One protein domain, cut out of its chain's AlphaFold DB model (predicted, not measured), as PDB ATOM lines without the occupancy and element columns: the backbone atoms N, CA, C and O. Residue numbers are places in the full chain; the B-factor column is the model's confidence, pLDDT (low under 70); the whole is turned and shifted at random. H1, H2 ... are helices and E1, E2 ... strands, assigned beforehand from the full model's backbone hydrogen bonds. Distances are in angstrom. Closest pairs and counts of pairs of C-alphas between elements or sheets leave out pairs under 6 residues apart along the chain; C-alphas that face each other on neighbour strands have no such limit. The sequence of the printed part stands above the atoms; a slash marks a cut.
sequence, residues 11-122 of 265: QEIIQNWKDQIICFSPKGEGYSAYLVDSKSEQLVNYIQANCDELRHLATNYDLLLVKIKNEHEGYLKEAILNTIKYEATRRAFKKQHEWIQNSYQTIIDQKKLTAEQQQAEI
ATOM      1  N   GLN A  11      -6.950  10.286  16.026       86.25
ATOM      2  CA  GLN A  11      -7.825   9.142  15.770       86.25
ATOM      3  C   GLN A  11      -9.029   9.121  16.714       86.25
ATOM      4  O   GLN A  11     -10.147   8.931  16.243       86.25
ATOM      5  N   GLU A  12      -8.827   9.372  18.009       87.25
ATOM      6  CA  GLU A  12      -9.914   9.428  18.997       87.25
ATOM      7  C   GLU A  12     -10.869  10.593  18.717       87.25
ATOM      8  O   GLU A  12     -12.086  10.420  18.771       87.25
ATOM      9  N   ILE A  13     -10.338  11.758  18.331       87.62
ATOM     10  CA  ILE A  13     -11.152  12.920  17.946       87.62
ATOM     11  C   ILE A  13     -11.998  12.595  16.710       87.62
ATOM     12  O   ILE A  13     -13.208  12.826  16.703       87.62
ATOM     13  N   ILE A  14     -11.383  12.035  15.664       88.81
ATOM     14  CA  ILE A  14     -12.088  11.657  14.435       88.81
ATOM     15  C   ILE A  14     -13.158  10.603  14.728       88.81
ATOM     16  O   ILE A  14     -14.276  10.723  14.229       88.81
ATOM     17  N   GLN A  15     -12.838   9.583  15.524       91.38
ATOM     18  CA  GLN A  15     -13.777   8.517  15.851       91.38
ATOM     19  C   GLN A  15     -14.976   9.054  16.641       91.38
ATOM     20  O   GLN A  15     -16.114   8.787  16.261       91.38
ATOM     21  N   ASN A  16     -14.739   9.917  17.634       92.50
ATOM     22  CA  ASN A  16     -15.804  10.585  18.380       92.50
ATOM     23  C   ASN A  16     -16.754  11.374  17.460       92.50
ATOM     24  O   ASN A  16     -17.972  11.334  17.628       92.50
ATOM     25  N   TRP A  17     -16.223  12.067  16.450       93.38
ATOM     26  CA  TRP A  17     -17.061  12.757  15.468       93.38
ATOM     27  C   TRP A  17     -17.814  11.793  14.539       93.38
ATOM     28  O   TRP A  17     -18.971  12.053  14.208       93.38
ATOM     29  N   LYS A  18     -17.202  10.672  14.131       93.06
ATOM     30  CA  LYS A  18     -17.876   9.637  13.323       93.06
ATOM     31  C   LYS A  18     -19.046   9.005  14.072       93.06
ATOM     32  O   LYS A  18     -20.072   8.706  13.458       93.06
ATOM     33  N   ASP A  19     -18.907   8.798  15.374       93.12
ATOM     34  CA  ASP A  19     -19.941   8.171  16.202       93.12
ATOM     35  C   ASP A  19     -21.153   9.087  16.410       93.12
ATOM     36  O   ASP A  19     -22.274   8.608  16.562       93.12
ATOM     37  N   GLN A  20     -20.966  10.402  16.279       94.19
ATOM     38  CA  GLN A  20     -22.052  11.383  16.301       94.19
ATOM     39  C   GLN A  20     -22.832  11.489  14.976       94.19
ATOM     40  O   GLN A  20     -23.823  12.220  14.921       94.19
ATOM     41  N   ILE A  21     -22.418  10.793  13.907       94.44
ATOM     42  CA  ILE A  21     -23.153  10.779  12.633       94.44
ATOM     43  C   ILE A  21     -24.414   9.929  12.779       94.44
ATOM     44  O   ILE A  21     -24.349   8.699  12.868       94.44
ATOM     45  N   ILE A  22     -25.563  10.590  12.699       93.75
ATOM     46  CA  ILE A  22     -26.890   9.981  12.744       93.75
ATOM     47  C   ILE A  22     -27.470  10.005  11.334       93.75
ATOM     48  O   ILE A  22     -27.521  11.060  10.704       93.75
ATOM     49  N   CYS A  23     -27.917   8.847  10.845       93.44
ATOM     50  CA  CYS A  23     -28.607   8.731   9.560       93.44
ATOM     51  C   CYS A  23     -30.113   8.622   9.784       93.44
ATOM     52  O   CYS A  23     -30.577   7.746  10.520       93.44
ATOM     53  N   PHE A  24     -30.885   9.447   9.097       90.56
ATOM     54  CA  PHE A  24     -32.339   9.432   9.139       90.56
ATOM     55  C   PHE A  24     -32.904   8.434   8.127       90.56
ATOM     56  O   PHE A  24     -32.222   8.013   7.195       90.56
ATOM     57  N   SER A  25     -34.127   7.981   8.376       89.31
ATOM     58  CA  SER A  25     -34.882   7.171   7.418       89.31
ATOM     59  C   SER A  25     -35.788   8.094   6.598       89.31
ATOM     60  O   SER A  25     -36.207   9.132   7.121       89.31
ATOM     61  N   PRO A  26     -36.098   7.746   5.340       93.19
ATOM     62  CA  PRO A  26     -37.015   8.542   4.537       93.19
ATOM     63  C   PRO A  26     -38.431   8.512   5.107       93.19
ATOM     64  O   PRO A  26     -38.807   7.595   5.842       93.19
ATOM     65  N   LYS A  27     -39.226   9.508   4.724       90.44
ATOM     66  CA  LYS A  27     -40.679   9.503   4.906       90.44
ATOM     67  C   LYS A  27     -41.340   8.909   3.661       90.44
ATOM     68  O   LYS A  27     -40.805   9.043   2.567       90.44
ATOM     69  N   GLY A  28     -42.514   8.302   3.818       87.88
ATOM     70  CA  GLY A  28     -43.237   7.659   2.713       87.88
ATOM     71  C   GLY A  28     -42.732   6.252   2.380       87.88
ATOM     72  O   GLY A  28     -41.830   5.726   3.031       87.88
ATOM     73  N   GLU A  29     -43.343   5.633   1.368       83.94
ATOM     74  CA  GLU A  29     -43.106   4.233   1.001       83.94
ATOM     75  C   GLU A  29     -42.830   4.064  -0.498       83.94
ATOM     76  O   GLU A  29     -43.353   4.797  -1.348       83.94
ATOM     77  N   GLY A  30     -41.998   3.073  -0.833       82.50
ATOM     78  CA  GLY A  30     -41.650   2.728  -2.211       82.50
ATOM     79  C   GLY A  30     -41.124   3.923  -3.014       82.50
ATOM     80  O   GLY A  30     -40.314   4.710  -2.530       82.50
ATOM     81  N   TYR A  31     -41.620   4.083  -4.244       84.19
ATOM     82  CA  TYR A  31     -41.224   5.167  -5.155       84.19
ATOM     83  C   TYR A  31     -41.567   6.578  -4.666       84.19
ATOM     84  O   TYR A  31     -40.998   7.549  -5.163       84.19
ATOM     85  N   SER A  32     -42.487   6.688  -3.707       88.62
ATOM     86  CA  SER A  32     -42.896   7.963  -3.121       88.62
ATOM     87  C   SER A  32     -42.051   8.368  -1.915       88.62
ATOM     88  O   SER A  32     -42.343   9.387  -1.303       88.62
ATOM     89  N   ALA A  33     -41.022   7.593  -1.553       92.56
ATOM     90  CA  ALA A  33     -40.171   7.919  -0.421       92.56
ATOM     91  C   ALA A  33     -39.396   9.222  -0.645       92.56
ATOM     92  O   ALA A  33     -38.810   9.442  -1.707       92.56
ATOM     93  N   TYR A  34     -39.371  10.079   0.373       94.31
ATOM     94  CA  TYR A  34     -38.805  11.419   0.295       94.31
ATOM     95  C   TYR A  34     -38.067  11.838   1.572       94.31
ATOM     96  O   TYR A  34     -38.298  11.324   2.671       94.31
ATOM     97  N   LEU A  35     -37.186  12.820   1.411       92.69
ATOM     98  CA  LEU A  35     -36.584  13.619   2.474       92.69
ATOM     99  C   LEU A  35     -37.140  15.037   2.391       92.69
ATOM    100  O   LEU A  35     -37.502  15.503   1.314       92.69
ATOM    101  N   VAL A  36     -37.217  15.717   3.530       89.38
ATOM    102  CA  VAL A  36     -37.637  17.121   3.583       89.38
ATOM    103  C   VAL A  36     -36.396  17.966   3.791       89.38
ATOM    104  O   VAL A  36     -35.691  17.774   4.784       89.38
ATOM    105  N   ASP A  37     -36.141  18.893   2.875       86.38
ATOM    106  CA  ASP A  37     -35.131  19.917   3.096       86.38
ATOM    107  C   ASP A  37     -35.659  20.955   4.087       86.38
ATOM    108  O   ASP A  37     -36.630  21.657   3.827       86.38
ATOM    109  N   SER A  38     -35.014  21.052   5.247       77.88
ATOM    110  CA  SER A  38     -35.392  21.994   6.300       77.88
ATOM    111  C   SER A  38     -35.133  23.456   5.933       77.88
ATOM    112  O   SER A  38     -35.661  24.339   6.603       77.88
ATOM    113  N   LYS A  39     -34.329  23.731   4.898       80.56
ATOM    114  CA  LYS A  39     -34.014  25.097   4.451       80.56
ATOM    115  C   LYS A  39     -34.979  25.610   3.390       80.56
ATOM    116  O   LYS A  39     -35.255  26.804   3.362       80.56
ATOM    117  N   SER A  40     -35.440  24.730   2.504       82.12
ATOM    118  CA  SER A  40     -36.270  25.092   1.348       82.12
ATOM    119  C   SER A  40     -37.698  24.544   1.412       82.12
ATOM    120  O   SER A  40     -38.504  24.869   0.545       82.12
ATOM    121  N   GLU A  41     -38.002  23.696   2.401       83.06
ATOM    122  CA  GLU A  41     -39.242  22.912   2.525       83.06
ATOM    123  C   GLU A  41     -39.546  22.018   1.309       83.06
ATOM    124  O   GLU A  41     -40.639  21.459   1.185       83.06
ATOM    125  N   GLN A  42     -38.573  21.825   0.415       88.62
ATOM    126  CA  GLN A  42     -38.738  20.982  -0.758       88.62
ATOM    127  C   GLN A  42     -38.654  19.499  -0.397       88.62
ATOM    128  O   GLN A  42     -37.877  19.067   0.461       88.62
ATOM    129  N   LEU A  43     -39.467  18.707  -1.097       91.31
ATOM    130  CA  LEU A  43     -39.452  17.255  -1.008       91.31
ATOM    131  C   LEU A  43     -38.441  16.707  -2.010       91.31
ATOM    132  O   LEU A  43     -38.619  16.835  -3.220       91.31
ATOM    133  N   VAL A  44     -37.398  16.063  -1.501       91.31
ATOM    134  CA  VAL A  44     -36.385  15.400  -2.323       91.31
ATOM    135  C   VAL A  44     -36.712  13.919  -2.388       91.31
ATOM    136  O   VAL A  44     -36.858  13.271  -1.352       91.31
ATOM    137  N   ASN A  45     -36.821  13.363  -3.595       92.75
ATOM    138  CA  ASN A  45     -37.068  11.935  -3.772       92.75
ATOM    139  C   ASN A  45     -35.900  11.131  -3.185       92.75
ATOM    140  O   ASN A  45     -34.769  11.241  -3.651       92.75
ATOM    141  N   TYR A  46     -36.172  10.296  -2.183       93.25
ATOM    142  CA  TYR A  46     -35.131   9.581  -1.453       93.25
ATOM    143  C   TYR A  46     -34.390   8.570  -2.315       93.25
ATOM    144  O   TYR A  46     -33.222   8.327  -2.060       93.25
ATOM    145  N   ILE A  47     -35.034   7.974  -3.319       91.12
ATOM    146  CA  ILE A  47     -34.409   6.977  -4.199       91.12
ATOM    147  C   ILE A  47     -33.490   7.656  -5.217       91.12
ATOM    148  O   ILE A  47     -32.438   7.120  -5.554       91.12
ATOM    149  N   GLN A  48     -33.890   8.830  -5.701       91.50
ATOM    150  CA  GLN A  48     -33.167   9.579  -6.731       91.50
ATOM    151  C   GLN A  48     -32.203  10.627  -6.155       91.50
ATOM    152  O   GLN A  48     -31.467  11.246  -6.919       91.50
ATOM    153  N   ALA A  49     -32.195  10.811  -4.830       91.75
ATOM    154  CA  ALA A  49     -31.337  11.770  -4.150       91.75
ATOM    155  C   ALA A  49     -29.855  11.493  -4.430       91.75
ATOM    156  O   ALA A  49     -29.376  10.358  -4.314       91.75
ATOM    157  N   ASN A  50     -29.119  12.547  -4.766       92.62
ATOM    158  CA  ASN A  50     -27.683  12.467  -4.996       92.62
ATOM    159  C   ASN A  50     -26.900  12.393  -3.667       92.62
ATOM    160  O   ASN A  50     -27.430  12.619  -2.579       92.62
ATOM    161  N   CYS A  51     -25.602  12.085  -3.736       91.19
ATOM    162  CA  CYS A  51     -24.747  11.951  -2.549       91.19
ATOM    163  C   CYS A  51     -24.711  13.204  -1.659       91.19
ATOM    164  O   CYS A  51     -24.517  13.094  -0.447       91.19
ATOM    165  N   ASP A  52     -24.849  14.388  -2.253       90.62
ATOM    166  CA  ASP A  52     -24.819  15.657  -1.534       90.62
ATOM    167  C   ASP A  52     -26.124  15.879  -0.768       90.62
ATOM    168  O   ASP A  52     -26.102  16.098   0.444       90.62
ATOM    169  N   GLU A  53     -27.252  15.691  -1.449       92.25
ATOM    170  CA  GLU A  53     -28.595  15.719  -0.871       92.25
ATOM    171  C   GLU A  53     -28.723  14.694   0.255       92.25
ATOM    172  O   GLU A  53     -29.153  15.033   1.351       92.25
ATOM    173  N   LEU A  54     -28.267  13.457   0.052       93.88
ATOM    174  CA  LEU A  54     -28.272  12.433   1.098       93.88
ATOM    175  C   LEU A  54     -27.406  12.828   2.295       93.88
ATOM    176  O   LEU A  54     -27.806  12.622   3.439       93.88
ATOM    177  N   ARG A  55     -26.229  13.416   2.066       94.12
ATOM    178  CA  ARG A  55     -25.379  13.869   3.169       94.12
ATOM    179  C   ARG A  55     -26.081  14.956   3.979       94.12
ATOM    180  O   ARG A  55     -26.115  14.858   5.202       94.12
ATOM    181  N   HIS A  56     -26.627  15.970   3.320       92.12
ATOM    182  CA  HIS A  56     -27.222  17.126   3.989       92.12
ATOM    183  C   HIS A  56     -28.600  16.832   4.599       92.12
ATOM    184  O   HIS A  56     -28.910  17.351   5.666       92.12
ATOM    185  N   LEU A  57     -29.400  15.977   3.957       92.31
ATOM    186  CA  LEU A  57     -30.807  15.755   4.304       92.31
ATOM    187  C   LEU A  57     -31.055  14.421   5.013       92.31
ATOM    188  O   LEU A  57     -31.935  14.324   5.865       92.31
ATOM    189  N   ALA A  58     -30.285  13.380   4.686       90.56
ATOM    190  CA  ALA A  58     -30.429  12.059   5.300       90.56
ATOM    191  C   ALA A  58     -29.507  11.866   6.510       90.56
ATOM    192  O   ALA A  58     -29.487  10.781   7.092       90.56
ATOM    193  N   THR A  59     -28.741  12.885   6.910       92.31
ATOM    194  CA  THR A  59     -27.916  12.838   8.122       92.31
ATOM    195  C   THR A  59     -27.942  14.152   8.890       92.31
ATOM    196  O   THR A  59     -28.374  15.181   8.383       92.31
ATOM    197  N   ASN A  60     -27.421  14.145  10.116       93.44
ATOM    198  CA  ASN A  60     -27.198  15.356  10.909       93.44
ATOM    199  C   ASN A  60     -25.923  16.140  10.512       93.44
ATOM    200  O   ASN A  60     -25.400  16.899  11.332       93.44
ATOM    201  N   TYR A  61     -25.406  15.968   9.288       93.38
ATOM    202  CA  TYR A  61     -24.137  16.555   8.836       93.38
ATOM    203  C   TYR A  61     -24.067  18.075   9.015       93.38
ATOM    204  O   TYR A  61     -23.045  18.571   9.480       93.38
ATOM    205  N   ASP A  62     -25.140  18.811   8.716       91.31
ATOM    206  CA  ASP A  62     -25.156  20.275   8.857       91.31
ATOM    207  C   ASP A  62     -24.916  20.734  10.299       91.31
ATOM    208  O   ASP A  62     -24.181  21.693  10.539       91.31
ATOM    209  N   LEU A  63     -25.470  20.007  11.274       91.94
ATOM    210  CA  LEU A  63     -25.244  20.279  12.694       91.94
ATOM    211  C   LEU A  63     -23.796  19.977  13.093       91.94
ATOM    212  O   LEU A  63     -23.176  20.765  13.807       91.94
ATOM    213  N   LEU A  64     -23.242  18.857  12.618       92.81
ATOM    214  CA  LEU A  64     -21.848  18.489  12.885       92.81
ATOM    215  C   LEU A  64     -20.876  19.486  12.249       92.81
ATOM    216  O   LEU A  64     -19.893  19.871  12.876       92.81
ATOM    217  N   LEU A  65     -21.175  19.959  11.039       92.56
ATOM    218  CA  LEU A  65     -20.367  20.932  10.313       92.56
ATOM    219  C   LEU A  65     -20.214  22.240  11.098       92.56
ATOM    220  O   LEU A  65     -19.105  22.765  11.186       92.56
ATOM    221  N   VAL A  66     -21.299  22.758  11.684       93.00
ATOM    222  CA  VAL A  66     -21.243  23.973  12.513       93.00
ATOM    223  C   VAL A  66     -20.427  23.729  13.782       93.00
ATOM    224  O   VAL A  66     -19.556  24.534  14.105       93.00
ATOM    225  N   LYS A  67     -20.644  22.603  14.476       93.44
ATOM    226  CA  LYS A  67     -19.904  22.292  15.710       93.44
ATOM    227  C   LYS A  67     -18.400  22.141  15.468       93.44
ATOM    228  O   LYS A  67     -17.610  22.791  16.143       93.44
ATOM    229  N   ILE A  68     -17.999  21.375  14.450       91.81
ATOM    230  CA  ILE A  68     -16.585  21.159  14.100       91.81
ATOM    231  C   ILE A  68     -15.893  22.485  13.756       91.81
ATOM    232  O   ILE A  68     -14.751  22.703  14.160       91.81
ATOM    233  N   LYS A  69     -16.578  23.382  13.031       92.12
ATOM    234  CA  LYS A  69     -16.039  24.707  12.682       92.12
ATOM    235  C   LYS A  69     -15.821  25.608  13.899       92.12
ATOM    236  O   LYS A  69     -14.923  26.440  13.844       92.12
ATOM    237  N   ASN A  70     -16.620  25.446  14.952       92.31
ATOM    238  CA  ASN A  70     -16.507  26.231  16.180       92.31
ATOM    239  C   ASN A  70     -15.473  25.652  17.162       92.31
ATOM    240  O   ASN A  70     -14.895  26.399  17.944       92.31
ATOM    241  N   GLU A  71     -15.247  24.334  17.149       91.19
ATOM    242  CA  GLU A  71     -14.373  23.646  18.115       91.19
ATOM    243  C   GLU A  71     -12.911  23.498  17.656       91.19
ATOM    244  O   GLU A  71     -12.017  23.270  18.479       91.19
ATOM    245  N   HIS A  72     -12.637  23.606  16.352       89.50
ATOM    246  CA  HIS A  72     -11.314  23.351  15.779       89.50
ATOM    247  C   HIS A  72     -10.901  24.411  14.752       89.50
ATOM    248  O   HIS A  72     -11.718  24.913  13.985       89.50
ATOM    249  N   GLU A  73      -9.595  24.679  14.665       87.31
ATOM    250  CA  GLU A  73      -9.010  25.644  13.727       87.31
ATOM    251  C   GLU A  73      -7.889  25.025  12.873       87.31
ATOM    252  O   GLU A  73      -7.370  23.941  13.159       87.31
ATOM    253  N   GLY A  74      -7.521  25.721  11.793       89.31
ATOM    254  CA  GLY A  74      -6.414  25.340  10.912       89.31
ATOM    255  C   GLY A  74      -6.578  23.968  10.245       89.31
ATOM    256  O   GLY A  74      -7.685  23.532   9.930       89.31
ATOM    257  N   TYR A  75      -5.458  23.274  10.025       86.06
ATOM    258  CA  TYR A  75      -5.416  21.988   9.315       86.06
ATOM    259  C   TYR A  75      -6.206  20.867  10.005       86.06
ATOM    260  O   TYR A  75      -6.738  19.985   9.331       86.06
ATOM    261  N   LEU A  76      -6.317  20.905  11.338       86.25
ATOM    262  CA  LEU A  76      -7.071  19.915  12.108       86.25
ATOM    263  C   LEU A  76      -8.564  19.963  11.759       86.25
ATOM    264  O   LEU A  76      -9.181  18.924  11.529       86.25
ATOM    265  N   LYS A  77      -9.123  21.175  11.660       91.62
ATOM    266  CA  LYS A  77     -10.513  21.401  11.250       91.62
ATOM    267  C   LYS A  77     -10.790  20.799   9.873       91.62
ATOM    268  O   LYS A  77     -11.753  20.058   9.716       91.62
ATOM    269  N   GLU A  78      -9.930  21.077   8.894       90.50
ATOM    270  CA  GLU A  78     -10.098  20.583   7.520       90.50
ATOM    271  C   GLU A  78      -9.996  19.052   7.434       90.50
ATOM    272  O   GLU A  78     -10.797  18.409   6.753       90.50
ATOM    273  N   ALA A  79      -9.063  18.444   8.175       89.12
ATOM    274  CA  ALA A  79      -8.927  16.989   8.237       89.12
ATOM    275  C   ALA A  79     -10.183  16.315   8.821       89.12
ATOM    276  O   ALA A  79     -10.677  15.325   8.268       89.12
ATOM    277  N   ILE A  80     -10.738  16.873   9.902       92.25
ATOM    278  CA  ILE A  80     -11.969  16.370  10.524       92.25
ATOM    279  C   ILE A  80     -13.158  16.575   9.577       92.25
ATOM    280  O   ILE A  80     -13.883  15.620   9.304       92.25
ATOM    281  N   LEU A  81     -13.332  17.772   9.007       93.00
ATOM    282  CA  LEU A  81     -14.443  18.077   8.097       93.00
ATOM    283  C   LEU A  81     -14.471  17.153   6.878       93.00
ATOM    284  O   LEU A  81     -15.534  16.623   6.550       93.00
ATOM    285  N   ASN A  82     -13.327  16.913   6.235       93.06
ATOM    286  CA  ASN A  82     -13.251  16.012   5.083       93.06
ATOM    287  C   ASN A  82     -13.578  14.566   5.465       93.06
ATOM    288  O   ASN A  82     -14.320  13.886   4.753       93.06
ATOM    289  N   THR A  83     -13.091  14.113   6.622       93.75
ATOM    290  CA  THR A  83     -13.363  12.757   7.112       93.75
ATOM    291  C   THR A  83     -14.845  12.560   7.435       93.75
ATOM    292  O   THR A  83     -15.443  11.562   7.029       93.75
ATOM    293  N   ILE A  84     -15.466  13.525   8.116       94.44
ATOM    294  CA  ILE A  84     -16.889  13.472   8.475       94.44
ATOM    295  C   ILE A  84     -17.781  13.640   7.251       94.44
ATOM    296  O   ILE A  84     -18.779  12.933   7.134       94.44
ATOM    297  N   LYS A  85     -17.396  14.486   6.286       94.75
ATOM    298  CA  LYS A  85     -18.081  14.594   4.992       94.75
ATOM    299  C   LYS A  85     -18.142  13.239   4.287       94.75
ATOM    300  O   LYS A  85     -19.214  12.835   3.831       94.75
ATOM    301  N   TYR A  86     -17.012  12.536   4.216       95.75
ATOM    302  CA  TYR A  86     -16.938  11.224   3.581       95.75
ATOM    303  C   TYR A  86     -17.776  10.178   4.324       95.75
ATOM    304  O   TYR A  86     -18.597   9.502   3.708       95.75
ATOM    305  N   GLU A  87     -17.632  10.070   5.647       94.81
ATOM    306  CA  GLU A  87     -18.368   9.062   6.422       94.81
ATOM    307  C   GLU A  87     -19.873   9.321   6.470       94.81
ATOM    308  O   GLU A  87     -20.649   8.370   6.377       94.81
ATOM    309  N   ALA A  88     -20.309  10.581   6.548       94.56
ATOM    310  CA  ALA A  88     -21.728  10.920   6.483       94.56
ATOM    311  C   ALA A  88     -22.322  10.511   5.129       94.56
ATOM    312  O   ALA A  88     -23.348   9.835   5.091       94.56
ATOM    313  N   THR A  89     -21.624  10.820   4.031       94.94
ATOM    314  CA  THR A  89     -22.031  10.401   2.679       94.94
ATOM    315  C   THR A  89     -22.095   8.877   2.566       94.94
ATOM    316  O   THR A  89     -23.096   8.320   2.121       94.94
ATOM    317  N   ARG A  90     -21.044   8.181   3.018       95.62
ATOM    318  CA  ARG A  90     -20.941   6.720   2.956       95.62
ATOM    319  C   ARG A  90     -22.059   6.034   3.740       95.62
ATOM    320  O   ARG A  90     -22.666   5.094   3.230       95.62
ATOM    321  N   ARG A  91     -22.330   6.477   4.971       95.19
ATOM    322  CA  ARG A  91     -23.389   5.900   5.814       95.19
ATOM    323  C   ARG A  91     -24.779   6.185   5.245       95.19
ATOM    324  O   ARG A  91     -25.593   5.267   5.200       95.19
ATOM    325  N   ALA A  92     -25.024   7.407   4.766       94.69
ATOM    326  CA  ALA A  92     -26.294   7.780   4.146       94.69
ATOM    327  C   ALA A  92     -26.594   6.923   2.912       94.69
ATOM    328  O   ALA A  92     -27.657   6.314   2.829       94.69
ATOM    329  N   PHE A  93     -25.623   6.795   2.003       94.44
ATOM    330  CA  PHE A  93     -25.771   5.990   0.792       94.44
ATOM    331  C   PHE A  93     -25.977   4.504   1.106       94.44
ATOM    332  O   PHE A  93     -26.855   3.858   0.538       94.44
ATOM    333  N   LYS A  94     -25.220   3.956   2.066       94.69
ATOM    334  CA  LYS A  94     -25.403   2.568   2.511       94.69
ATOM    335  C   LYS A  94     -26.825   2.334   3.032       94.69
ATOM    336  O   LYS A  94     -27.480   1.387   2.609       94.69
ATOM    337  N   LYS A  95     -27.314   3.221   3.902       93.69
ATOM    338  CA  LYS A  95     -28.657   3.119   4.485       93.69
ATOM    339  C   LYS A  95     -29.760   3.296   3.436       93.69
ATOM    340  O   LYS A  95     -30.772   2.603   3.495       93.69
ATOM    341  N   GLN A  96     -29.570   4.192   2.467       94.19
ATOM    342  CA  GLN A  96     -30.463   4.345   1.316       94.19
ATOM    343  C   GLN A  96     -30.537   3.048   0.510       94.19
ATOM    344  O   GLN A  96     -31.633   2.559   0.246       94.19
ATOM    345  N   HIS A  97     -29.390   2.452   0.187       93.38
ATOM    346  CA  HIS A  97     -29.335   1.210  -0.576       93.38
ATOM    347  C   HIS A  97     -30.022   0.044   0.150       93.38
ATOM    348  O   HIS A  97     -30.859  -0.637  -0.439       93.38
ATOM    349  N   GLU A  98     -29.724  -0.147   1.438       93.62
ATOM    350  CA  GLU A  98     -30.365  -1.169   2.280       93.62
ATOM    351  C   GLU A  98     -31.886  -0.968   2.344       93.62
ATOM    352  O   GLU A  98     -32.656  -1.918   2.199       93.62
ATOM    353  N   TRP A  99     -32.340   0.277   2.507       94.06
ATOM    354  CA  TRP A  99     -33.765   0.595   2.539       94.06
ATOM    355  C   TRP A  99     -34.456   0.279   1.204       94.06
ATOM    356  O   TRP A  99     -35.511  -0.355   1.201       94.06
ATOM    357  N   ILE A 100     -33.847   0.661   0.074       91.88
ATOM    358  CA  ILE A 100     -34.378   0.390  -1.270       91.88
ATOM    359  C   ILE A 100     -34.512  -1.121  -1.496       91.88
ATOM    360  O   ILE A 100     -35.565  -1.587  -1.932       91.88
ATOM    361  N   GLN A 101     -33.469  -1.891  -1.171       92.00
ATOM    362  CA  GLN A 101     -33.487  -3.347  -1.314       92.00
ATOM    363  C   GLN A 101     -34.603  -3.983  -0.479       92.00
ATOM    364  O   GLN A 101     -35.402  -4.754  -1.011       92.00
ATOM    365  N   ASN A 102     -34.712  -3.611   0.798       91.94
ATOM    366  CA  ASN A 102     -35.739  -4.144   1.694       91.94
ATOM    367  C   ASN A 102     -37.158  -3.780   1.228       91.94
ATOM    368  O   ASN A 102     -38.065  -4.616   1.278       91.94
ATOM    369  N   SER A 103     -37.353  -2.554   0.733       90.50
ATOM    370  CA  SER A 103     -38.640  -2.105   0.196       90.50
ATOM    371  C   SER A 103     -39.059  -2.927  -1.028       90.50
ATOM    372  O   SER A 103     -40.166  -3.469  -1.047       90.50
ATOM    373  N   TYR A 104     -38.172  -3.103  -2.014       88.88
ATOM    374  CA  TYR A 104     -38.487  -3.909  -3.197       88.88
ATOM    375  C   TYR A 104     -38.697  -5.385  -2.871       88.88
ATOM    376  O   TYR A 104     -39.615  -5.991  -3.419       88.88
ATOM    377  N   GLN A 105     -37.898  -5.951  -1.965       91.12
ATOM    378  CA  GLN A 105     -38.051  -7.341  -1.547       91.12
ATOM    379  C   GLN A 105     -39.438  -7.585  -0.937       91.12
ATOM    380  O   GLN A 105     -40.133  -8.518  -1.334       91.12
ATOM    381  N   THR A 106     -39.894  -6.674  -0.076       89.50
ATOM    382  CA  THR A 106     -41.234  -6.738   0.528       89.50
ATOM    383  C   THR A 106     -42.336  -6.718  -0.536       89.50
ATOM    384  O   THR A 106     -43.266  -7.524  -0.488       89.50
ATOM    385  N   ILE A 107     -42.228  -5.835  -1.536       88.75
ATOM    386  CA  ILE A 107     -43.203  -5.741  -2.636       88.75
ATOM    387  C   ILE A 107     -43.207  -7.023  -3.481       88.75
ATOM    388  O   ILE A 107     -44.273  -7.519  -3.851       88.75
ATOM    389  N   ILE A 108     -42.027  -7.569  -3.786       89.31
ATOM    390  CA  ILE A 108     -41.885  -8.820  -4.539       89.31
ATOM    391  C   ILE A 108     -42.579  -9.964  -3.799       89.31
ATOM    392  O   ILE A 108     -43.345 -10.708  -4.413       89.31
ATOM    393  N   ASP A 109     -42.355 -10.087  -2.494       91.00
ATOM    394  CA  ASP A 109     -42.917 -11.177  -1.698       91.00
ATOM    395  C   ASP A 109     -44.445 -11.070  -1.582       91.00
ATOM    396  O   ASP A 109     -45.149 -12.066  -1.759       91.00
ATOM    397  N   GLN A 110     -44.987  -9.858  -1.430       89.69
ATOM    398  CA  GLN A 110     -46.436  -9.623  -1.486       89.69
ATOM    399  C   GLN A 110     -47.039 -10.028  -2.840       89.69
ATOM    400  O   GLN A 110     -48.087 -10.681  -2.902       89.69
ATOM    401  N   LYS A 111     -46.384  -9.662  -3.950       90.81
ATOM    402  CA  LYS A 111     -46.856 -10.008  -5.299       90.81
ATOM    403  C   LYS A 111     -46.779 -11.510  -5.573       90.81
ATOM    404  O   LYS A 111     -47.704 -12.041  -6.184       90.81
ATOM    405  N   LYS A 112     -45.741 -12.200  -5.088       89.31
ATOM    406  CA  LYS A 112     -45.636 -13.666  -5.166       89.31
ATOM    407  C   LYS A 112     -46.772 -14.355  -4.416       89.31
ATOM    408  O   LYS A 112     -47.457 -15.177  -5.016       89.31
ATOM    409  N   LEU A 113     -47.034 -13.959  -3.168       87.12
ATOM    410  CA  LEU A 113     -48.135 -14.512  -2.370       87.12
ATOM    411  C   LEU A 113     -49.486 -14.351  -3.090       87.12
ATOM    412  O   LEU A 113     -50.284 -15.284  -3.158       87.12
ATOM    413  N   THR A 114     -49.719 -13.178  -3.685       92.69
ATOM    414  CA  THR A 114     -50.940 -12.895  -4.456       92.69
ATOM    415  C   THR A 114     -51.059 -13.812  -5.679       92.69
ATOM    416  O   THR A 114     -52.131 -14.349  -5.953       92.69
ATOM    417  N   ALA A 115     -49.959 -14.026  -6.408       90.81
ATOM    418  CA  ALA A 115     -49.939 -14.896  -7.583       90.81
ATOM    419  C   ALA A 115     -50.165 -16.373  -7.218       90.81
ATOM    420  O   ALA A 115     -50.888 -17.077  -7.921       90.81
ATOM    421  N   GLU A 116     -49.600 -16.847  -6.107       92.38
ATOM    422  CA  GLU A 116     -49.820 -18.208  -5.605       92.38
ATOM    423  C   GLU A 116     -51.282 -18.441  -5.206       92.38
ATOM    424  O   GLU A 116     -51.863 -19.470  -5.563       92.38
ATOM    425  N   GLN A 117     -51.903 -17.468  -4.532       92.12
ATOM    426  CA  GLN A 117     -53.327 -17.510  -4.194       92.12
ATOM    427  C   GLN A 117     -54.201 -17.573  -5.451       92.12
ATOM    428  O   GLN A 117     -55.052 -18.460  -5.562       92.12
ATOM    429  N   GLN A 118     -53.941 -16.701  -6.432       91.19
ATOM    430  CA  GLN A 118     -54.640 -16.710  -7.720       91.19
ATOM    431  C   GLN A 118     -54.460 -18.042  -8.456       91.19
ATOM    432  O   GLN A 118     -55.418 -18.603  -8.986       91.19
ATOM    433  N   GLN A 119     -53.249 -18.599  -8.456       94.62
ATOM    434  CA  GLN A 119     -52.967 -19.876  -9.103       94.62
ATOM    435  C   GLN A 119     -53.700 -21.041  -8.422       94.62
ATOM    436  O   GLN A 119     -54.220 -21.934  -9.101       94.62
ATOM    437  N   ALA A 120     -53.770 -21.041  -7.088       94.56
ATOM    438  CA  ALA A 120     -54.524 -22.033  -6.330       94.56
ATOM    439  C   ALA A 120     -56.031 -21.941  -6.618       94.56
ATOM    440  O   ALA A 120     -56.689 -22.969  -6.790       94.56
ATOM    441  N   GLU A 121     -56.572 -20.727  -6.722       93.62
ATOM    442  CA  GLU A 121     -57.970 -20.490  -7.079       93.62
ATOM    443  C   GLU A 121     -58.281 -20.954  -8.509       93.62
ATOM    444  O   GLU A 121     -59.215 -21.728  -8.714       93.62
ATOM    445  N   ILE A 122     -57.433 -20.609  -9.485       94.06
ATOM    446  CA  ILE A 122     -57.548 -21.097 -10.869       94.06
ATOM    447  C   ILE A 122     -57.543 -22.628 -10.909       94.06
ATOM    448  O   ILE A 122     -58.319 -23.233 -11.651       94.06
TER     449      ILE A 122
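Overview. This is residues 11 to 122 of the 265 residues of an uncharacterized protein of Chondrocystis sp. NIES-4102 (UniProt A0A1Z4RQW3). One very long helix, H4, makes the long axis; the shorter helices H1, H2 and H3 pack on its first half, and its residues 108 to 122 stick out free. A small hairpin of two strands, E1 and E2, sits beside H2, away from H4. The printed part has 112 residues, in the order H1, E1, E2, H2, H3, H4; the sheet E1 - E2 is antiparallel and the class is mostly helix. The whole is loose, with a radius of gyration of the C-alphas of 19.1 A and spans of 72 by 32 by 17 A.

Along the chain. H1, residues 11 to 19, begins at C-alpha 11 (-7.825, 9.142, 15.770). E1 is residues 34 to 36 and E2 residues 43 to 45. H2 is residues 51 to 57, and H3, residues 61 to 71, is 15.2 A long. H4, residues 74 to 122, is 72.4 A long and ends at C-alpha 122 (-57.548, -21.097, -10.869).

Arrangement. H4 is the hub, touching three helices. H1 touches its residues 80 to 88, closest at the C-alphas of Ile 14 and Ile 80, 6.1 A, at 36 degrees, only just a steep tilt. H2 touches residues 85 to 93, about perpendicular at 88 degrees, closest at the C-alphas of Arg 55 and Thr 89, 4.8 A. H3 and H4 form a helical hairpin, a shallow tilt of 17 degrees, opposite ways, with the C-alphas of Tyr 61 and Ala 88 closest, 6.6 A. In the hairpin E1 and E2, N 35 and O 44 are 2.8 A apart, within hydrogen-bond range. Every O i to N i+4 pair is within that range in H1, H2, H3 and H4.

Size, cuts and confidence. Without residues 108 to 122 the body spans 48 by 28 by 17 A. The printed part has no cut. The link from H1 to E1 is long, and no printed residue has a pLDDT under 70.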